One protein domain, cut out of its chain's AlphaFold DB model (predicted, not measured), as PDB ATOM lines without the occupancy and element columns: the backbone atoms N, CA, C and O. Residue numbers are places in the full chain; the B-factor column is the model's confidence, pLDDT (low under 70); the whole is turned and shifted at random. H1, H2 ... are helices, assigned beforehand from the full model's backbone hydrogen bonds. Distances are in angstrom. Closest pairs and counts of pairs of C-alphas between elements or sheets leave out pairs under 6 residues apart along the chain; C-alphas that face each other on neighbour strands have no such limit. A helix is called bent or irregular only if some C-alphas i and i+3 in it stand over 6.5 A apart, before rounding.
ATOM      1  N   ASN A 187     105.813 168.250 113.081       78.19
ATOM      2  CA  ASN A 187     107.081 168.973 113.209       78.19
ATOM      3  C   ASN A 187     107.546 169.074 114.670       78.19
ATOM      4  O   ASN A 187     108.739 168.906 114.959       78.19
ATOM      5  N   GLN A 188     106.625 169.270 115.615       81.75
ATOM      6  CA  GLN A 188     106.957 169.272 117.040       81.75
ATOM      7  C   GLN A 188     107.454 167.896 117.519       81.75
ATOM      8  O   GLN A 188     108.480 167.817 118.207       81.75
ATOM      9  N   LYS A 189     106.792 166.799 117.119       82.00
ATOM     10  CA  LYS A 189     107.242 165.428 117.434       82.00
ATOM     11  C   LYS A 189     108.641 165.149 116.876       82.00
ATOM     12  O   LYS A 189     109.493 164.636 117.606       82.00
ATOM     13  N   ARG A 190     108.906 165.544 115.623       80.62
ATOM     14  CA  ARG A 190     110.230 165.428 114.978       80.62
ATOM     15  C   ARG A 190     111.314 166.159 115.773       80.62
ATOM     16  O   ARG A 190     112.370 165.584 116.041       80.62
ATOM     17  N   ARG A 191     111.043 167.390 116.222       80.06
ATOM     18  CA  ARG A 191     111.980 168.178 117.044       80.06
ATOM     19  C   ARG A 191     112.272 167.510 118.390       80.06
ATOM     20  O   ARG A 191     113.439 167.389 118.763       80.06
ATOM     21  N   HIS A 192     111.251 167.027 119.100       81.94
ATOM     22  CA  HIS A 192     111.456 166.321 120.370       81.94
ATOM     23  C   HIS A 192     112.268 165.031 120.199       81.94
ATOM     24  O   HIS A 192     113.172 164.772 120.996       81.94
ATOM     25  N   LEU A 193     112.009 164.261 119.140       81.31
ATOM     26  CA  LEU A 193     112.765 163.050 118.822       81.31
ATOM     27  C   LEU A 193     114.253 163.351 118.579       81.31
ATOM     28  O   LEU A 193     115.112 162.666 119.136       81.31
ATOM     29  N   LEU A 194     114.565 164.400 117.810       80.00
ATOM     30  CA  LEU A 194     115.949 164.819 117.553       80.00
ATOM     31  C   LEU A 194     116.666 165.247 118.838       80.00
ATOM     32  O   LEU A 194     117.824 164.881 119.039       80.00
ATOM     33  N   ILE A 195     115.977 165.955 119.740       82.31
ATOM     34  CA  ILE A 195     116.530 166.327 121.051       82.31
ATOM     35  C   ILE A 195     116.821 165.073 121.885       82.31
ATOM     36  O   ILE A 195     117.912 164.955 122.445       82.31
ATOM     37  N   ILE A 196     115.891 164.115 121.945       84.00
ATOM     38  CA  ILE A 196     116.088 162.854 122.678       84.00
ATOM     39  C   ILE A 196     117.287 162.085 122.108       84.00
ATOM     40  O   ILE A 196     118.130 161.610 122.874       84.00
ATOM     41  N   LEU A 197     117.414 162.005 120.781       80.94
ATOM     42  CA  LEU A 197     118.524 161.312 120.126       80.94
ATOM     43  C   LEU A 197     119.866 162.028 120.370       80.94
ATOM     44  O   LEU A 197     120.876 161.376 120.644       80.94
ATOM     45  N   ALA A 198     119.881 163.364 120.363       82.44
ATOM     46  CA  ALA A 198     121.053 164.166 120.722       82.44
ATOM     47  C   ALA A 198     121.477 163.949 122.186       82.44
ATOM     48  O   ALA A 198     122.662 163.790 122.484       82.44
ATOM     49  N   VAL A 199     120.514 163.870 123.108       82.94
ATOM     50  CA  VAL A 199     120.795 163.570 124.518       82.94
ATOM     51  C   VAL A 199     121.340 162.149 124.665       82.94
ATOM     52  O   VAL A 199     122.379 161.974 125.297       82.94
ATOM     53  N   LEU A 200     120.709 161.145 124.048       80.00
ATOM     54  CA  LEU A 200     121.137 159.739 124.113       80.00
ATOM     55  C   LEU A 200     122.541 159.512 123.531       80.00
ATOM     56  O   LEU A 200     123.328 158.747 124.099       80.00
ATOM     57  N   THR A 201     122.878 160.196 122.436       80.31
ATOM     58  CA  THR A 201     124.218 160.140 121.824       80.31
ATOM     59  C   THR A 201     125.281 160.805 122.708       80.31
ATOM     60  O   THR A 201     126.397 160.291 122.812       80.31
ATOM     61  N   CYS A 202     124.939 161.884 123.420       82.19
ATOM     62  CA  CYS A 202     125.854 162.587 124.330       82.19
ATOM     63  C   CYS A 202     125.950 161.968 125.738       82.19
ATOM     64  O   CYS A 202     126.906 162.232 126.474       82.19
ATOM     65  N   LEU A 203     124.977 161.150 126.134       82.81
ATOM     66  CA  LEU A 203     124.820 160.632 127.493       82.81
ATOM     67  C   LEU A 203     126.062 159.887 128.038       82.81
ATOM     68  O   LEU A 203     126.470 160.179 129.168       82.81
ATOM     69  N   PRO A 204     126.743 158.999 127.284       77.19
ATOM     70  CA  PRO A 204     127.930 158.325 127.806       77.19
ATOM     71  C   PRO A 204     129.103 159.290 128.028       77.19
ATOM     72  O   PRO A 204     129.863 159.139 128.987       77.19
ATOM     73  N   TYR A 205     129.223 160.336 127.201       75.62
ATOM     74  CA  TYR A 205     130.220 161.392 127.397       75.62
ATOM     75  C   TYR A 205     129.941 162.179 128.674       75.62
ATOM     76  O   TYR A 205     130.853 162.390 129.477       75.62
ATOM     77  N   PHE A 206     128.677 162.540 128.899       80.56
ATOM     78  CA  PHE A 206     128.253 163.206 130.124       80.56
ATOM     79  C   PHE A 206     128.648 162.364 131.348       80.56
ATOM     80  O   PHE A 206     129.388 162.838 132.211       80.56
ATOM     81  N   PHE A 207     128.297 161.076 131.384       77.50
ATOM     82  CA  PHE A 207     128.692 160.197 132.493       77.50
ATOM     83  C   PHE A 207     130.211 160.030 132.639       77.50
ATOM     84  O   PHE A 207     130.713 160.000 133.767       77.50
ATOM     85  N   SER A 208     130.957 159.992 131.531       72.31
ATOM     86  CA  SER A 208     132.425 159.973 131.573       72.31
ATOM     87  C   SER A 208     133.002 161.232 132.230       72.31
ATOM     88  O   SER A 208     133.942 161.143 133.020       72.31
ATOM     89  N   PHE A 209     132.396 162.395 131.979       75.69
ATOM     90  CA  PHE A 209     132.866 163.682 132.479       75.69
ATOM     91  C   PHE A 209     132.568 163.881 133.970       75.69
ATOM     92  O   PHE A 209     133.418 164.380 134.712       75.69
ATOM     93  N   PHE A 210     131.383 163.463 134.426       73.56
ATOM     94  CA  PHE A 210     130.988 163.554 135.838       73.56
ATOM     95  C   PHE A 210     131.587 162.439 136.709       73.56
ATOM     96  O   PHE A 210     131.628 162.555 137.937       73.56
ATOM     97  N   GLY A 211     132.086 161.363 136.098       68.19
ATOM     98  CA  GLY A 211     132.729 160.262 136.801       68.19
ATOM     99  C   GLY A 211     134.114 160.599 137.371       68.19
ATOM    100  O   GLY A 211     134.768 161.586 137.035       68.19
ATOM    101  N   LYS A 212     134.647 159.688 138.200       66.12
ATOM    102  CA  LYS A 212     136.052 159.735 138.659       66.12
ATOM    103  C   LYS A 212     137.074 159.621 137.508       66.12
ATOM    104  O   LYS A 212     138.265 159.788 137.763       66.12
ATOM    105  N   ALA A 213     136.625 159.380 136.273       60.56
ATOM    106  CA  ALA A 213     137.451 159.238 135.075       60.56
ATOM    107  C   ALA A 213     138.345 160.458 134.801       60.56
ATOM    108  O   ALA A 213     139.466 160.284 134.329       60.56
ATOM    109  N   ARG A 214     137.933 161.672 135.212       64.75
ATOM    110  CA  ARG A 214     138.756 162.896 135.097       64.75
ATOM    111  C   ARG A 214     140.146 162.769 135.739       64.75
ATOM    112  O   ARG A 214     141.049 163.526 135.398       64.75
ATOM    113  N   LYS A 215     140.324 161.838 136.681       68.56
ATOM    114  CA  LYS A 215     141.594 161.636 137.390       68.56
ATOM    115  C   LYS A 215     142.627 160.829 136.605       68.56
ATOM    116  O   LYS A 215     143.778 160.824 137.020       68.56
ATOM    117  N   ASN A 216     142.248 160.179 135.503       70.69
ATOM    118  CA  ASN A 216     143.169 159.381 134.704       70.69
ATOM    119  C   ASN A 216     143.311 159.977 133.281       70.69
ATOM    120  O   ASN A 216     142.413 159.806 132.451       70.69
ATOM    121  N   PRO A 217     144.410 160.700 132.988       72.81
ATOM    122  CA  PRO A 217     144.583 161.422 131.726       72.81
ATOM    123  C   PRO A 217     144.696 160.496 130.508       72.81
ATOM    124  O   PRO A 217     144.200 160.847 129.438       72.81
ATOM    125  N   GLU A 218     145.274 159.301 130.660       72.19
ATOM    126  CA  GLU A 218     145.351 158.314 129.574       72.19
ATOM    127  C   GLU A 218     143.961 157.848 129.146       72.19
ATOM    128  O   GLU A 218     143.664 157.727 127.959       72.19
ATOM    129  N   ARG A 219     143.059 157.670 130.115       68.81
ATOM    130  CA  ARG A 219     141.678 157.256 129.846       68.81
ATOM    131  C   ARG A 219     140.875 158.354 129.169       68.81
ATOM    132  O   ARG A 219     140.119 158.073 128.241       68.81
ATOM    133  N   MET A 220     141.090 159.609 129.562       76.00
ATOM    134  CA  MET A 220     140.483 160.738 128.860       76.00
ATOM    135  C   MET A 220     141.008 160.852 127.424       76.00
ATOM    136  O   MET A 220     140.236 161.202 126.537       76.00
ATOM    137  N   LYS A 221     142.272 160.483 127.170       80.00
ATOM    138  CA  LYS A 221     142.833 160.401 125.815       80.00
ATOM    139  C   LYS A 221     142.179 159.294 124.987       80.00
ATOM    140  O   LYS A 221     141.859 159.559 123.839       80.00
ATOM    141  N   ILE A 222     141.921 158.110 125.550       73.69
ATOM    142  CA  ILE A 222     141.214 157.022 124.842       73.69
ATOM    143  C   ILE A 222     139.794 157.462 124.467       73.69
ATOM    144  O   ILE A 222     139.415 157.356 123.300       73.69
ATOM    145  N   CYS A 223     139.035 158.021 125.419       72.69
ATOM    146  CA  CYS A 223     137.713 158.574 125.125       72.69
ATOM    147  C   CYS A 223     137.800 159.676 124.062       72.69
ATOM    148  O   CYS A 223     137.041 159.668 123.104       72.69
ATOM    149  N   LEU A 224     138.749 160.607 124.165       78.62
ATOM    150  CA  LEU A 224     138.858 161.692 123.193       78.62
ATOM    151  C   LEU A 224     139.291 161.195 121.803       78.62
ATOM    152  O   LEU A 224     138.739 161.635 120.808       78.62
ATOM    153  N   GLN A 225     140.253 160.281 121.715       81.69
ATOM    154  CA  GLN A 225     140.822 159.833 120.443       81.69
ATOM    155  C   GLN A 225     139.838 158.979 119.645       81.69
ATOM    156  O   GLN A 225     139.700 159.173 118.441       81.69
ATOM    157  N   TRP A 226     139.158 158.046 120.312       78.12
ATOM    158  CA  TRP A 226     138.273 157.113 119.624       78.12
ATOM    159  C   TRP A 226     136.849 157.630 119.540       78.12
ATOM    160  O   TRP A 226     136.226 157.480 118.502       78.12
ATOM    161  N   PHE A 227     136.327 158.265 120.591       73.19
ATOM    162  CA  PHE A 227     134.902 158.586 120.666       73.19
ATOM    163  C   PHE A 227     134.556 159.979 120.142       73.19
ATOM    164  O   PHE A 227     133.474 160.165 119.593       73.19
ATOM    165  N   PHE A 228     135.454 160.959 120.271       78.88
ATOM    166  CA  PHE A 228     135.183 162.315 119.788       78.88
ATOM    167  C   PHE A 228     134.855 162.366 118.285       78.88
ATOM    168  O   PHE A 228     133.877 163.028 117.946       78.88
ATOM    169  N   PRO A 229     135.557 161.637 117.389       79.38
ATOM    170  CA  PRO A 229     135.193 161.601 115.973       79.38
ATOM    171  C   PRO A 229     133.793 161.025 115.733       79.38
ATOM    172  O   PRO A 229     133.028 161.600 114.966       79.38
ATOM    173  N   PHE A 230     133.420 159.939 116.421       75.38
ATOM    174  CA  PHE A 230     132.085 159.339 116.282       75.38
ATOM    175  C   PHE A 230     130.982 160.225 116.854       75.38
ATOM    176  O   PHE A 230     129.904 160.305 116.272       75.38
ATOM    177  N   MET A 231     131.241 160.907 117.969       81.12
ATOM    178  CA  MET A 231     130.294 161.852 118.554       81.12
ATOM    179  C   MET A 231     130.107 163.075 117.653       81.12
ATOM    180  O   MET A 231     128.971 163.462 117.403       81.12
ATOM    181  N   LEU A 232     131.189 163.629 117.097       81.19
ATOM    182  CA  LEU A 232     131.100 164.700 116.105       81.19
ATOM    183  C   LEU A 232     130.350 164.253 114.853       81.19
ATOM    184  O   LEU A 232     129.506 164.996 114.365       81.19
ATOM    185  N   LEU A 233     130.612 163.040 114.363       79.75
ATOM    186  CA  LEU A 233     129.894 162.481 113.223       79.75
ATOM    187  C   LEU A 233     128.399 162.333 113.540       79.75
ATOM    188  O   LEU A 233     127.570 162.846 112.793       79.75
ATOM    189  N   GLY A 234     128.045 161.724 114.674       78.62
ATOM    190  CA  GLY A 234     126.654 161.579 115.110       78.62
ATOM    191  C   GLY A 234     125.941 162.924 115.284       78.62
ATOM    192  O   GLY A 234     124.823 163.089 114.801       78.62
ATOM    193  N   LEU A 235     126.606 163.912 115.890       80.88
ATOM    194  CA  LEU A 235     126.078 165.271 116.024       80.88
ATOM    195  C   LEU A 235     125.965 165.993 114.679       80.88
ATOM    196  O   LEU A 235     125.015 166.741 114.488       80.88
ATOM    197  N   SER A 236     126.886 165.765 113.739       75.19
ATOM    198  CA  SER A 236     126.806 166.348 112.394       75.19
ATOM    199  C   SER A 236     125.635 165.779 111.591       75.19
ATOM    200  O   SER A 236     124.916 166.540 110.953       75.19
ATOM    201  N   ILE A 237     125.380 164.468 111.699       77.56
ATOM    202  CA  ILE A 237     124.216 163.810 111.091       77.56
ATOM    203  C   ILE A 237     122.929 164.357 111.713       77.56
ATOM    204  O   ILE A 237     122.011 164.744 110.997       77.56
ATOM    205  N   LEU A 238     122.879 164.456 113.042       78.56
ATOM    206  CA  LEU A 238     121.747 165.041 113.760       78.56
ATOM    207  C   LEU A 238     121.496 166.502 113.384       78.56
ATOM    208  O   LEU A 238     120.349 166.887 113.183       78.56
ATOM    209  N   ALA A 239     122.552 167.305 113.273       78.50
ATOM    210  CA  ALA A 239     122.458 168.697 112.857       78.50
ATOM    211  C   ALA A 239     121.952 168.808 111.413       78.50
ATOM    212  O   ALA A 239     121.092 169.637 111.142       78.50
ATOM    213  N   ALA A 240     122.420 167.945 110.507       77.12
ATOM    214  CA  ALA A 240     121.923 167.893 109.136       77.12
ATOM    215  C   ALA A 240     120.432 167.515 109.083       77.12
ATOM    216  O   ALA A 240     119.662 168.186 108.401       77.12
ATOM    217  N   LEU A 241     120.005 166.503 109.849       76.00
ATOM    218  CA  LEU A 241     118.590 166.125 109.963       76.00
ATOM    219  C   LEU A 241     117.739 167.260 110.547       76.00
ATOM    220  O   LEU A 241     116.637 167.508 110.065       76.00
ATOM    221  N   PHE A 242     118.256 167.974 111.549       79.12
ATOM    222  CA  PHE A 242     117.581 169.125 112.142       79.12
ATOM    223  C   PHE A 242     117.418 170.269 111.138       79.12
ATOM    224  O   PHE A 242     116.322 170.799 110.996       79.12
ATOM    225  N   VAL A 243     118.479 170.610 110.402       79.81
ATOM    226  CA  VAL A 243     118.439 171.643 109.355       79.81
ATOM    227  C   VAL A 243     117.458 171.260 108.249       79.81
ATOM    228  O   VAL A 243     116.695 172.108 107.805       79.81
ATOM    229  N   MET A 244     117.419 169.994 107.827       72.62
ATOM    230  CA  MET A 244     116.461 169.558 106.805       72.62
ATOM    231  C   MET A 244     115.013 169.612 107.286       72.62
ATOM    232  O   MET A 244     114.150 170.056 106.532       72.62
ATOM    233  N   ALA A 245     114.760 169.233 108.543       73.88
ATOM    234  CA  ALA A 245     113.441 169.370 109.152       73.88
ATOM    235  C   ALA A 245     112.991 170.841 109.234       73.88
ATOM    236  O   ALA A 245     111.817 171.125 109.027       73.88
ATOM    237  N   ASP A 246     113.915 171.766 109.511       78.81
ATOM    238  CA  ASP A 246     113.612 173.198 109.642       78.81
ATOM    239  C   ASP A 246     113.453 173.904 108.285       78.81
ATOM    240  O   ASP A 246     112.633 174.806 108.146       78.81
ATOM    241  N   LEU A 247     114.188 173.463 107.257       79.38
ATOM    242  CA  LEU A 247     114.085 173.986 105.889       79.38
ATOM    243  C   LEU A 247     112.856 173.471 105.122       79.38
ATOM    244  O   LEU A 247     112.693 173.815 103.953       79.38
ATOM    245  N   GLY A 248     112.021 172.627 105.735       75.62
ATOM    246  CA  GLY A 248     110.855 172.042 105.070       75.62
ATOM    247  C   GLY A 248     111.222 171.161 103.872       75.62
ATOM    248  O   GLY A 248     110.402 170.971 102.976       75.62
ATOM    249  N   ILE A 249     112.452 170.634 103.832       76.19
ATOM    250  CA  ILE A 249     112.878 169.700 102.788       76.19
ATOM    251  C   ILE A 249     112.136 168.393 103.063       76.19
ATOM    252  O   ILE A 249     112.483 167.642 103.975       76.19
ATOM    253  N   SER A 250     111.058 168.181 102.311       68.31
ATOM    254  CA  SER A 250     110.071 167.129 102.555       68.31
ATOM    255  C   SER A 250     110.633 165.722 102.375       68.31
ATOM    256  O   SER A 250     110.121 164.794 102.998       68.31
ATOM    257  N   SER A 251     111.699 165.557 101.584       67.31
ATOM    258  CA  SER A 251     112.389 164.280 101.452       67.31
ATOM    259  C   SER A 251     113.908 164.452 101.332       67.31
ATOM    260  O   SER A 251     114.433 165.234 100.538       67.31
ATOM    261  N   LEU A 252     114.639 163.684 102.142       66.06
ATOM    262  CA  LEU A 252     116.087 163.486 101.991       66.06
ATOM    263  C   LEU A 252     116.409 162.853 100.633       66.06
ATOM    264  O   LEU A 252     117.460 163.097 100.041       66.06
ATOM    265  N   ASP A 253     115.462 162.054 100.158       64.38
ATOM    266  CA  ASP A 253     115.495 161.307  98.921       64.38
ATOM    267  C   ASP A 253     115.653 162.222  97.707       64.38
ATOM    268  O   ASP A 253     116.459 161.910  96.841       64.38
ATOM    269  N   ASP A 254     115.008 163.389  97.654       69.25
ATOM    270  CA  ASP A 254     115.143 164.293  96.501       69.25
ATOM    271  C   ASP A 254     116.547 164.879  96.360       69.25
ATOM    272  O   ASP A 254     116.982 165.199  95.259       69.25
ATOM    273  N   ILE A 255     117.287 165.017  97.458       71.19
ATOM    274  CA  ILE A 255     118.679 165.472  97.415       71.19
ATOM    275  C   ILE A 255     119.585 164.268  97.173       71.19
ATOM    276  O   ILE A 255     120.420 164.277  96.270       71.19
ATOM    277  N   VAL A 256     119.405 163.203  97.952       69.25
ATOM    278  CA  VAL A 256     120.247 162.010  97.880       69.25
ATOM    279  C   VAL A 256     120.082 161.318  96.535       69.25
ATOM    280  O   VAL A 256     121.079 161.112  95.872       69.25
ATOM    281  N   LEU A 257     118.881 161.012  96.056       67.19
ATOM    282  CA  LEU A 257     118.677 160.349  94.761       67.19
ATOM    283  C   LEU A 257     119.001 161.251  93.581       67.19
ATOM    284  O   LEU A 257     119.471 160.754  92.565       67.19
ATOM    285  N   LYS A 258     118.806 162.566  93.690       77.25
ATOM    286  CA  LYS A 258     119.170 163.463  92.590       77.25
ATOM    287  C   LYS A 258     120.681 163.549  92.394       77.25
ATOM    288  O   LYS A 258     121.125 163.617  91.255       77.25
ATOM    289  N   TYR A 259     121.465 163.511  93.473       75.50
ATOM    290  CA  TYR A 259     122.930 163.591  93.392       75.50
ATOM    291  C   TYR A 259     123.637 162.222  93.412       75.50
ATOM    292  O   TYR A 259     124.682 162.061  92.791       75.50
ATOM    293  N   LEU A 260     123.087 161.225  94.108       67.50
ATOM    294  CA  LEU A 260     123.632 159.864  94.232       67.50
ATOM    295  C   LEU A 260     122.909 158.840  93.357       67.50
ATOM    296  O   LEU A 260     123.416 157.732  93.217       67.50
ATOM    297  N   GLY A 261     121.770 159.168  92.743       68.56
ATOM    298  CA  GLY A 261     121.090 158.278  91.794       68.56
ATOM    299  C   GLY A 261     121.957 157.957  90.578       68.56
ATOM    300  O   GLY A 261     121.978 156.809  90.134       68.56
ATOM    301  N   GLU A 262     122.779 158.917  90.131       78.06
ATOM    302  CA  GLU A 262     123.829 158.690  89.123       78.06
ATOM    303  C   GLU A 262     124.881 157.661  89.584       78.06
ATOM    304  O   GLU A 262     125.503 156.984  88.768       78.06
ATOM    305  N   TYR A 263     125.034 157.476  90.900       79.56
ATOM    306  CA  TYR A 263     126.000 156.578  91.534       79.56
ATOM    307  C   TYR A 263     125.328 155.497  92.390       79.56
ATOM    308  O   TYR A 263     125.880 155.088  93.414       79.56
ATOM    309  N   SER A 264     124.158 154.998  91.991       79.38
ATOM    310  CA  SER A 264     123.413 153.973  92.744       79.38
ATOM    311  C   SER A 264     124.260 152.739  93.114       79.38
ATOM    312  O   SER A 264     124.154 152.215  94.224       79.38
ATOM    313  N   TRP A 265     125.188 152.331  92.242       84.19
ATOM    314  CA  TRP A 265     126.145 151.249  92.503       84.19
ATOM    315  C   TRP A 265     127.080 151.536  93.691       84.19
ATOM    316  O   TRP A 265     127.429 150.621  94.439       84.19
ATOM    317  N   SER A 266     127.462 152.800  93.905       79.69
ATOM    318  CA  SER A 266     128.336 153.205  95.011       79.69
ATOM    319  C   SER A 266     127.630 153.074  96.361       79.69
ATOM    320  O   SER A 266     128.247 152.633  97.328       79.69
ATOM    321  N   LEU A 267     126.321 153.356  96.419       80.56
ATOM    322  CA  LEU A 267     125.509 153.164  97.623       80.56
ATOM    323  C   LEU A 267     125.421 151.683  98.000       80.56
ATOM    324  O   LEU A 267     125.570 151.341  99.172       80.56
ATOM    325  N   VAL A 268     125.241 150.799  97.014       84.81
ATOM    326  CA  VAL A 268     125.232 149.344  97.238       84.81
ATOM    327  C   VAL A 268     126.604 148.855  97.709       84.81
ATOM    328  O   VAL A 268     126.681 148.095  98.673       84.81
ATOM    329  N   ALA A 269     127.690 149.322  97.084       84.56
ATOM    330  CA  ALA A 269     129.051 148.966  97.482       84.56
ATOM    331  C   ALA A 269     129.378 149.432  98.914       84.56
ATOM    332  O   ALA A 269     129.902 148.654  99.714       84.56
ATOM    333  N   LEU A 270     129.018 150.672  99.264       84.50
ATOM    334  CA  LEU A 270     129.175 151.216 100.615       84.50
ATOM    335  C   LEU A 270     128.321 150.459 101.635       84.50
ATOM    336  O   LEU A 270     128.816 150.115 102.708       84.50
ATOM    337  N   GLY A 271     127.067 150.156 101.300       87.31
ATOM    338  CA  GLY A 271     126.195 149.356 102.156       87.31
ATOM    339  C   GLY A 271     126.771 147.964 102.416       87.31
ATOM    340  O   GLY A 271     126.883 147.542 103.567       87.31
ATOM    341  N   GLY A 272     127.240 147.284 101.365       88.81
ATOM    342  CA  GLY A 272     127.931 145.998 101.474       88.81
ATOM    343  C   GLY A 272     129.187 146.072 102.347       88.81
ATOM    344  O   GLY A 272     129.401 145.200 103.191       88.81
ATOM    345  N   PHE A 273     129.979 147.139 102.215       91.31
ATOM    346  CA  PHE A 273     131.148 147.380 103.064       91.31
ATOM    347  C   PHE A 273     130.768 147.552 104.542       91.31
ATOM    348  O   PHE A 273     131.364 146.900 105.403       91.31
ATOM    349  N   PHE A 274     129.764 148.378 104.855       87.25
ATOM    350  CA  PHE A 274     129.329 148.595 106.238       87.25
ATOM    351  C   PHE A 274     128.747 147.329 106.867       87.25
ATOM    352  O   PHE A 274     129.081 147.018 108.011       87.25
ATOM    353  N   TRP A 275     127.939 146.567 106.126       93.69
ATOM    354  CA  TRP A 275     127.439 145.269 106.579       93.69
ATOM    355  C   TRP A 275     128.565 144.260 106.799       93.69
ATOM    356  O   TRP A 275     128.587 143.594 107.834       93.69
ATOM    357  N   GLY A 276     129.529 144.183 105.879       90.75
ATOM    358  CA  GLY A 276     130.706 143.331 106.026       90.75
ATOM    359  C   GLY A 276     131.518 143.690 107.270       90.75
ATOM    360  O   GLY A 276     131.835 142.818 108.078       90.75
ATOM    361  N   TYR A 277     131.791 144.978 107.482       90.38
ATOM    362  CA  TYR A 277     132.509 145.465 108.660       90.38
ATOM    363  C   TYR A 277     131.749 145.184 109.966       90.38
ATOM    364  O   TYR A 277     132.322 144.645 110.918       90.38
ATOM    365  N   PHE A 278     130.447 145.485 109.991       92.31
ATOM    366  CA  PHE A 278     129.557 145.179 111.110       92.31
ATOM    367  C   PHE A 278     129.575 143.681 111.446       92.31
ATOM    368  O   PHE A 278     129.743 143.301 112.607       92.31
ATOM    369  N   LEU A 279     129.466 142.820 110.435       93.19
ATOM    370  CA  LEU A 279     129.453 141.370 110.596       93.19
ATOM    371  C   LEU A 279     130.809 140.840 111.084       93.19
ATOM    372  O   LEU A 279     130.833 140.027 112.006       93.19
ATOM    373  N   ILE A 280     131.936 141.336 110.558       91.38
ATOM    374  CA  ILE A 280     133.285 140.940 111.003       91.38
ATOM    375  C   ILE A 280     133.487 141.230 112.496       91.38
ATOM    376  O   ILE A 280     134.018 140.381 113.219       91.38
ATOM    377  N   ILE A 281     133.063 142.406 112.976       90.38
ATOM    378  CA  ILE A 281     133.168 142.742 114.404       90.38
ATOM    379  C   ILE A 281     132.300 141.796 115.238       90.38
ATOM    380  O   ILE A 281     132.766 141.250 116.238       90.38
ATOM    381  N   ASN A 282     131.058 141.562 114.815       92.38
ATOM    382  CA  ASN A 282     130.121 140.723 115.557       92.38
ATOM    383  C   ASN A 282     130.522 139.252 115.597       92.38
ATOM    384  O   ASN A 282     130.433 138.633 116.655       92.38
ATOM    385  N   ILE A 283     131.035 138.698 114.495       91.94
ATOM    386  CA  ILE A 283     131.548 137.326 114.479       91.94
ATOM    387  C   ILE A 283     132.654 137.159 115.520       91.94
ATOM    388  O   ILE A 283     132.656 136.161 116.233       91.94
ATOM    389  N   ARG A 284     133.554 138.139 115.671       90.50
ATOM    390  CA  ARG A 284     134.616 138.076 116.691       90.50
ATOM    391  C   ARG A 284     134.082 138.109 118.124       90.50
ATOM    392  O   ARG A 284     134.713 137.529 118.998       90.50
ATOM    393  N   LEU A 285     132.957 138.783 118.365       91.44
ATOM    394  CA  LEU A 285     132.326 138.849 119.686       91.44
ATOM    395  C   LEU A 285     131.557 137.569 120.025       91.44
ATOM    396  O   LEU A 285     131.566 137.137 121.178       91.44
ATOM    397  N   ILE A 286     130.890 136.972 119.034       92.25
ATOM    398  CA  ILE A 286     130.038 135.795 119.234       92.25
ATOM    399  C   ILE A 286     130.870 134.521 119.238       92.25
ATOM    400  O   ILE A 286     130.682 133.690 120.122       92.25
ATOM    401  N   HIS A 287     131.764 134.358 118.259       89.44
ATOM    402  CA  HIS A 287     132.476 133.112 118.017       89.44
ATOM    403  C   HIS A 287     133.549 132.896 119.094       89.44
ATOM    404  O   HIS A 287     134.584 133.570 119.079       89.44
ATOM    405  N   PRO A 288     133.358 131.943 120.022       79.56
ATOM    406  CA  PRO A 288     134.402 131.584 120.967       79.56
ATOM    407  C   PRO A 288     135.575 130.988 120.176       79.56
ATOM    408  O   PRO A 288     135.386 130.184 119.267       79.56
ATOM    409  N   HIS A 289     136.809 131.408 120.436       81.06
ATOM    410  CA  HIS A 289     137.940 130.806 119.740       81.06
ATOM    411  C   HIS A 289     138.207 129.410 120.317       81.06
ATOM    412  O   HIS A 289     138.461 129.275 121.514       81.06
ATOM    413  N   PHE A 290     138.153 128.381 119.469       79.25
ATOM    414  CA  PHE A 290     138.487 127.009 119.839       79.25
ATOM    415  C   PHE A 290     139.926 126.696 119.440       79.25
ATOM    416  O   PHE A 290     140.261 126.685 118.256       79.25
ATOM    417  N   GLN A 291     140.763 126.399 120.426       79.50
ATOM    418  CA  GLN A 291     142.088 125.829 120.211       79.50
ATOM    419  C   GLN A 291     142.100 124.406 120.739       79.50
ATOM    420  O   GLN A 291     141.523 124.138 121.790       79.50
ATOM    421  N   GLY A 292     142.777 123.510 120.021       76.12
ATOM    422  CA  GLY A 292     143.225 122.280 120.643       76.12
ATOM    423  C   GLY A 292     142.231 121.134 120.744       76.12
ATOM    424  O   GLY A 292     142.508 120.185 121.467       76.12
ATOM    425  N   LEU A 293     141.101 121.182 120.033       78.38
ATOM    426  CA  LEU A 293     140.089 120.117 120.088       78.38
ATOM    427  C   LEU A 293     140.676 118.721 119.814       78.38
ATOM    428  O   LEU A 293     140.136 117.726 120.275       78.38
ATOM    429  N   GLU A 294     141.797 118.653 119.089       70.75
ATOM    430  CA  GLU A 294     142.535 117.420 118.825       70.75
ATOM    431  C   GLU A 294     143.138 116.725 120.057       70.75
ATOM    432  O   GLU A 294     143.491 115.555 119.947       70.75
ATOM    433  N   ARG A 295     143.287 117.415 121.198       76.69
ATOM    434  CA  ARG A 295     143.853 116.839 122.433       76.69
ATOM    435  C   ARG A 295     142.789 116.473 123.470       76.69
ATOM    436  O   ARG A 295     143.140 116.029 124.557       76.69
ATOM    437  N   VAL A 296     141.514 116.704 123.162       81.69
ATOM    438  CA  VAL A 296     140.392 116.431 124.066       81.69
ATOM    439  C   VAL A 296     139.867 115.021 123.800       81.69
ATOM    440  O   VAL A 296     139.682 114.652 122.642       81.69
ATOM    441  N   ASP A 297     139.621 114.249 124.859       81.38
ATOM    442  CA  ASP A 297     139.073 112.892 124.761       81.38
ATOM    443  C   ASP A 297     137.665 112.878 124.132       81.38
ATOM    444  O   ASP A 297     136.864 113.801 124.292       81.38
ATOM    445  N   GLN A 298     137.325 111.799 123.427       81.00
ATOM    446  CA  GLN A 298     136.069 111.662 122.697       81.00
ATOM    447  C   GLN A 298     134.853 111.786 123.628       81.00
ATOM    448  O   GLN A 298     133.835 112.352 123.219       81.00
ATOM    449  N   GLN A 299     134.963 111.327 124.883       84.75
ATOM    450  CA  GLN A 299     133.883 111.454 125.868       84.75
ATOM    451  C   GLN A 299     133.667 112.908 126.316       84.75
ATOM    452  O   GLN A 299     132.547 113.288 126.655       84.75
ATOM    453  N   THR A 300     134.711 113.744 126.283       86.88
ATOM    454  CA  THR A 300     134.643 115.165 126.672       86.88
ATOM    455  C   THR A 300     134.341 116.100 125.501       86.88
ATOM    456  O   THR A 300     133.811 117.191 125.729       86.88
ATOM    457  N   VAL A 301     134.580 115.679 124.253       88.00
ATOM    458  CA  VAL A 301     134.289 116.485 123.052       88.00
ATOM    459  C   VAL A 301     132.809 116.867 122.955       88.00
ATOM    460  O   VAL A 301     132.511 118.024 122.663       88.00
ATOM    461  N   LEU A 302     131.874 115.940 123.201       88.75
ATOM    462  CA  LEU A 302     130.441 116.226 123.039       88.75
ATOM    463  C   LEU A 302     129.914 117.237 124.082       88.75
ATOM    464  O   LEU A 302     129.360 118.255 123.659       88.75
ATOM    465  N   PRO A 303     130.142 117.064 125.404       90.69
ATOM    466  CA  PRO A 303     129.769 118.076 126.402       90.69
ATOM    467  C   PRO A 303     130.442 119.437 126.177       90.69
ATOM    468  O   PRO A 303     129.869 120.492 126.470       90.69
ATOM    469  N   LEU A 316     124.842 135.281 120.780       92.56
ATOM    470  CA  LEU A 316     124.051 135.650 119.611       92.56
ATOM    471  C   LEU A 316     122.713 136.270 120.025       92.56
ATOM    472  O   LEU A 316     122.393 137.360 119.565       92.56
ATOM    473  N   VAL A 317     121.962 135.626 120.923       91.75
ATOM    474  CA  VAL A 317     120.680 136.135 121.438       91.75
ATOM    475  C   VAL A 317     120.869 137.489 122.115       91.75
ATOM    476  O   VAL A 317     120.094 138.410 121.864       91.75
ATOM    477  N   PHE A 318     121.919 137.645 122.923       90.56
ATOM    478  CA  PHE A 318     122.215 138.914 123.580       90.56
ATOM    479  C   PHE A 318     122.503 140.039 122.577       90.56
ATOM    480  O   PHE A 318     121.952 141.132 122.700       90.56
ATOM    481  N   LEU A 319     123.322 139.779 121.553       92.12
ATOM    482  CA  LEU A 319     123.593 140.773 120.513       92.12
ATOM    483  C   LEU A 319     122.360 141.065 119.659       92.12
ATOM    484  O   LEU A 319     122.089 142.230 119.380       92.12
ATOM    485  N   LEU A 320     121.580 140.047 119.291       92.69
ATOM    486  CA  LEU A 320     120.322 140.232 118.568       92.69
ATOM    487  C   LEU A 320     119.332 141.079 119.371       92.69
ATOM    488  O   LEU A 320     118.686 141.940 118.786       92.69
ATOM    489  N   ALA A 321     119.249 140.897 120.691       91.81
ATOM    490  CA  ALA A 321     118.409 141.720 121.560       91.81
ATOM    491  C   ALA A 321     118.867 143.190 121.606       91.81
ATOM    492  O   ALA A 321     118.037 144.097 121.604       91.81
ATOM    493  N   ILE A 322     120.180 143.446 121.607       91.25
ATOM    494  CA  ILE A 322     120.729 144.813 121.557       91.25
ATOM    495  C   ILE A 322     120.464 145.466 120.191       91.25
ATOM    496  O   ILE A 322     120.054 146.630 120.113       91.25
ATOM    497  N   TYR A 323     120.691 144.732 119.099       93.94
ATOM    498  CA  TYR A 323     120.520 145.275 117.754       93.94
ATOM    499  C   TYR A 323     119.070 145.404 117.335       93.94
ATOM    500  O   TYR A 323     118.760 146.358 116.632       93.94
ATOM    501  N   SER A 324     118.176 144.517 117.770       93.00
ATOM    502  CA  SER A 324     116.755 144.611 117.430       93.00
ATOM    503  C   SER A 324     116.164 145.934 117.911       93.00
ATOM    504  O   SER A 324     115.522 146.629 117.127       93.00
ATOM    505  N   ALA A 325     116.474 146.347 119.145       92.75
ATOM    506  CA  ALA A 325     116.069 147.642 119.682       92.75
ATOM    507  C   ALA A 325     116.650 148.811 118.868       92.75
ATOM    508  O   ALA A 325     115.938 149.763 118.546       92.75
ATOM    509  N   THR A 326     117.928 148.721 118.485       92.25
ATOM    510  CA  THR A 326     118.594 149.751 117.671       92.25
ATOM    511  C   THR A 326     117.968 149.853 116.281       92.25
ATOM    512  O   THR A 326     117.606 150.941 115.848       92.25
ATOM    513  N   PHE A 327     117.827 148.736 115.569       94.38
ATOM    514  CA  PHE A 327     117.325 148.703 114.196       94.38
ATOM    515  C   PHE A 327     115.851 149.078 114.122       94.38
ATOM    516  O   PHE A 327     115.461 149.790 113.200       94.38
ATOM    517  N   TYR A 328     115.051 148.668 115.111       94.50
ATOM    518  CA  TYR A 328     113.676 149.131 115.243       94.50
ATOM    519  C   TYR A 328     113.621 150.648 115.454       94.50
ATOM    520  O   TYR A 328     112.884 151.330 114.751       94.50
ATOM    521  N   GLY A 329     114.458 151.191 116.346       89.75
ATOM    522  CA  GLY A 329     114.551 152.635 116.571       89.75
ATOM    523  C   GLY A 329     114.978 153.410 115.322       89.75
ATOM    524  O   GLY A 329     114.363 154.413 114.984       89.75
ATOM    525  N   VAL A 330     115.989 152.926 114.595       90.44
ATOM    526  CA  VAL A 330     116.471 153.546 113.347       90.44
ATOM    527  C   VAL A 330     115.399 153.516 112.265       90.44
ATOM    528  O   VAL A 330     115.194 154.525 111.600       90.44
ATOM    529  N   ARG A 331     114.696 152.389 112.113       92.62
ATOM    530  CA  ARG A 331     113.572 152.273 111.181       92.62
ATOM    531  C   ARG A 331     112.452 153.242 111.550       92.62
ATOM    532  O   ARG A 331     112.011 153.990 110.696       92.62
ATOM    533  N   TYR A 332     112.058 153.282 112.819       92.06
ATOM    534  CA  TYR A 332     111.014 154.184 113.300       92.06
ATOM    535  C   TYR A 332     111.365 155.660 113.063       92.06
ATOM    536  O   TYR A 332     110.540 156.432 112.584       92.06
ATOM    537  N   VAL A 333     112.614 156.049 113.345       86.19
ATOM    538  CA  VAL A 333     113.121 157.396 113.042       86.19
ATOM    539  C   VAL A 333     113.075 157.651 111.534       86.19
ATOM    540  O   VAL A 333     112.607 158.702 111.113       86.19
ATOM    541  N   ALA A 334     113.521 156.701 110.714       88.25
ATOM    542  CA  ALA A 334     113.513 156.844 109.264       88.25
ATOM    543  C   ALA A 334     112.100 156.992 108.679       88.25
ATOM    544  O   ALA A 334     111.905 157.848 107.818       88.25
ATOM    545  N   ASP A 335     111.126 156.232 109.187       88.44
ATOM    546  CA  ASP A 335     109.719 156.318 108.786       88.44
ATOM    547  C   ASP A 335     109.152 157.721 109.097       88.44
ATOM    548  O   ASP A 335     108.479 158.322 108.264       88.44
ATOM    549  N   ILE A 336     109.510 158.308 110.250       84.94
ATOM    550  CA  ILE A 336     109.121 159.684 110.625       84.94
ATOM    551  C   ILE A 336     109.690 160.735 109.659       84.94
ATOM    552  O   ILE A 336     109.046 161.762 109.415       84.94
ATOM    553  N   PHE A 337     110.891 160.501 109.130       81.25
ATOM    554  CA  PHE A 337     111.570 161.389 108.180       81.25
ATOM    555  C   PHE A 337     111.318 161.020 106.712       81.25
ATOM    556  O   PHE A 337     111.950 161.612 105.839       81.25
ATOM    557  N   ALA A 338     110.414 160.069 106.443       84.75
ATOM    558  CA  ALA A 338     110.116 159.564 105.102       84.75
ATOM    559  C   ALA A 338     111.380 159.172 104.307       84.75
ATOM    560  O   ALA A 338     111.475 159.420 103.110       84.75
ATOM    561  N   VAL A 339     112.378 158.588 104.981       83.19
ATOM    562  CA  VAL A 339     113.620 158.142 104.334       83.19
ATOM    563  C   VAL A 339     113.376 156.810 103.634       83.19
ATOM    564  O   VAL A 339     112.838 155.877 104.237       83.19
ATOM    565  N   GLN A 340     113.841 156.679 102.392       84.88
ATOM    566  CA  GLN A 340     113.701 155.441 101.633       84.88
ATOM    567  C   GLN A 340     114.229 154.199 102.359       84.88
ATOM    568  O   GLN A 340     115.388 154.122 102.780       84.88
ATOM    569  N   TYR A 341     113.397 153.156 102.397       87.62
ATOM    570  CA  TYR A 341     113.699 151.888 103.066       87.62
ATOM    571  C   TYR A 341     115.016 151.240 102.594       87.62
ATOM    572  O   TYR A 341     115.768 150.675 103.397       87.62
ATOM    573  N   SER A 342     115.337 151.351 101.302       85.00
ATOM    574  CA  SER A 342     116.584 150.830 100.725       85.00
ATOM    575  C   SER A 342     117.819 151.500 101.332       85.00
ATOM    576  O   SER A 342     118.778 150.821 101.689       85.00
ATOM    577  N   PHE A 343     117.787 152.822 101.522       85.69
ATOM    578  CA  PHE A 343     118.884 153.564 102.146       85.69
ATOM    579  C   PHE A 343     119.029 153.208 103.631       85.69
ATOM    580  O   PHE A 343     120.141 152.982 104.125       85.69
ATOM    581  N   VAL A 344     117.898 153.087 104.333       89.38
ATOM    582  CA  VAL A 344     117.860 152.712 105.752       89.38
ATOM    583  C   VAL A 344     118.488 151.339 105.971       89.38
ATOM    584  O   VAL A 344     119.363 151.190 106.821       89.38
ATOM    585  N   SER A 345     118.073 150.341 105.194       89.44
ATOM    586  CA  SER A 345     118.537 148.958 105.348       89.44
ATOM    587  C   SER A 345     119.980 148.748 104.879       89.44
ATOM    588  O   SER A 345     120.735 148.031 105.542       89.44
ATOM    589  N   LEU A 346     120.403 149.382 103.780       87.94
ATOM    590  CA  LEU A 346     121.753 149.203 103.239       87.94
ATOM    591  C   LEU A 346     122.819 149.975 104.017       87.94
ATOM    592  O   LEU A 346     123.905 149.441 104.220       87.94
ATOM    593  N   ILE A 347     122.534 151.208 104.443       87.69
ATOM    594  CA  ILE A 347     123.553 152.112 104.998       87.69
ATOM    595  C   ILE A 347     123.268 152.436 106.461       87.69
ATOM    596  O   ILE A 347     124.137 152.260 107.316       87.69
ATOM    597  N   LEU A 348     122.055 152.897 106.767       88.38
ATOM    598  CA  LEU A 348     121.754 153.459 108.085       88.38
ATOM    599  C   LEU A 348     121.764 152.391 109.192       88.38
ATOM    600  O   LEU A 348     122.323 152.623 110.262       88.38
ATOM    601  N   MET A 349     121.211 151.204 108.928       93.00
ATOM    602  CA  MET A 349     121.186 150.076 109.862       93.00
ATOM    603  C   MET A 349     122.583 149.569 110.251       93.00
ATOM    604  O   MET A 349     122.869 149.561 111.449       93.00
ATOM    605  N   PRO A 350     123.488 149.174 109.330       93.38
ATOM    606  CA  PRO A 350     124.810 148.692 109.733       93.38
ATOM    607  C   PRO A 350     125.644 149.793 110.396       93.38
ATOM    608  O   PRO A 350     126.348 149.514 111.367       93.38
ATOM    609  N   LEU A 351     125.517 151.051 109.950       88.62
ATOM    610  CA  LEU A 351     126.166 152.190 110.601       88.62
ATOM    611  C   LEU A 351     125.669 152.362 112.042       88.62
ATOM    612  O   LEU A 351     126.476 152.514 112.958       88.62
ATOM    613  N   ALA A 352     124.354 152.283 112.258       91.00
ATOM    614  CA  ALA A 352     123.761 152.332 113.588       91.00
ATOM    615  C   ALA A 352     124.161 151.126 114.446       91.00
ATOM    616  O   ALA A 352     124.421 151.284 115.632       91.00
ATOM    617  N   GLY A 353     124.283 149.932 113.860       93.25
ATOM    618  CA  GLY A 353     124.781 148.743 114.552       93.25
ATOM    619  C   GLY A 353     126.222 148.919 115.037       93.25
ATOM    620  O   GLY A 353     126.528 148.643 116.200       93.25
ATOM    621  N   VAL A 354     127.101 149.448 114.179       90.69
ATOM    622  CA  VAL A 354     128.475 149.817 114.553       90.69
ATOM    623  C   VAL A 354     128.458 150.893 115.638       90.69
ATOM    624  O   VAL A 354     129.140 150.748 116.650       90.69
ATOM    625  N   PHE A 355     127.650 151.941 115.479       88.81
ATOM    626  CA  PHE A 355     127.498 152.989 116.487       88.81
ATOM    627  C   PHE A 355     127.059 152.420 117.844       88.81
ATOM    628  O   PHE A 355     127.670 152.742 118.863       88.81
ATOM    629  N   THR A 356     126.072 151.522 117.870       91.38
ATOM    630  CA  THR A 356     125.609 150.850 119.090       91.38
ATOM    631  C   THR A 356     126.719 150.029 119.737       91.38
ATOM    632  O   THR A 356     126.870 150.091 120.954       91.38
TER     633      THR A 356
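AT A GLANCE: This is residues 187 to 303 and 316 to 356 of the 791 residues of an uncharacterized protein of Thalassocella blandensis (UniProt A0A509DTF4). Two helical lobes are joined loosely: in one, H1 and the bent helix H3 run back along each other as a long pair with H2 at its far end; in the other, H7 packs on both H4b and H6, and H4a turns off at a corner from H4b. A drawn-out link leads away from H4b to H5, and residues 294 to 300 stick out. The 158 printed residues include seven named helices, H1 to H7 in order, and no named strand: the class is all helix. The whole is loose, with a radius of gyration of the C-alphas of 20.4 A, and spans 68 by 46 by 26 A.

HOW THE PARTS SIT: H1, residues 187 to 210, has a kink of 45 degrees near residue 204. H2 is residues 212 to 215. H3, residues 217 to 246, was assigned as one helix by its hydrogen bonds but is bent, with C-alphas 226 and 229 6.6 A apart; its arms H3a, 217 to 226, and H3b, 229 to 246, stand at a steep tilt of 49 degrees. H1 touches H3b at a shallow tilt of 18 degrees, opposite ways; their closest C-alphas, of Leu 194 and Leu 238, are 6.9 A apart. H1 and H3a are near each other, and H2 and H3a only just touch, only at the corner, with 3 pairs of C-alphas within 8 A, the closest those of Arg 214 and Met 220 at 6.8 A. H4, residues 252 to 286, also one helix by its hydrogen bonds, is bent, with C-alphas 262 and 265 8.5 A apart; its arms H4a, 252 to 262, and H4b, 265 to 286, are only just about perpendicular at 72 degrees. H5, residues 298 to 303, touches no helix. H6 is residues 316 to 336 and H7 residues 341 to 356. H7 touches H4b the same way at 35.2 degrees, only just a steep tilt; the closest C-alphas, of Gly 271 and Leu 346, are 4.6 A apart. H7 touches H6 opposite ways at a steep tilt of 50 degrees, with C-alphas of Phe 327 and Met 349 closest at 6.0 A. H3b and H7 are close but not clearly touching, the closest C-alphas being those of Phe 230 and Phe 355 at 7.8 A. Every O i to N i+4 pair is within hydrogen-bond range in H3a, H3b and H4b; the counts are 18 of 20 in H1, 5 of 7 in H4a, 16 of 17 in H6, 10 of 12 in H7 and 0 of 2 in H5, where 0 of 3 O i to N i+3 pairs are within range, and H2 is too short for an O i to N i+4 pair.

IN THESE COORDINATES: H1 begins at C-alpha 187 (107.081, 168.973, 113.209) and is 33.4 A long; H3b is 25.3 A, H4b 31.1 A, H6 29.7 A and H7 20.0 A, ending at C-alpha 356 (125.609, 150.850, 119.090).

THE WHOLE: The two C-alphas farthest apart, of Leu 247 and Asp 297, are 68.7 A apart. Residues 304 to 315 are cut out, and C-alphas 303 and 316 are 19.7 A apart across the cut. The link H4 to H5 is long. The mean pLDDT of the printed part is 82.0; residues 211 to 215, 219, 250 to 254, 256 to 257 and 260 to 261 are under 70.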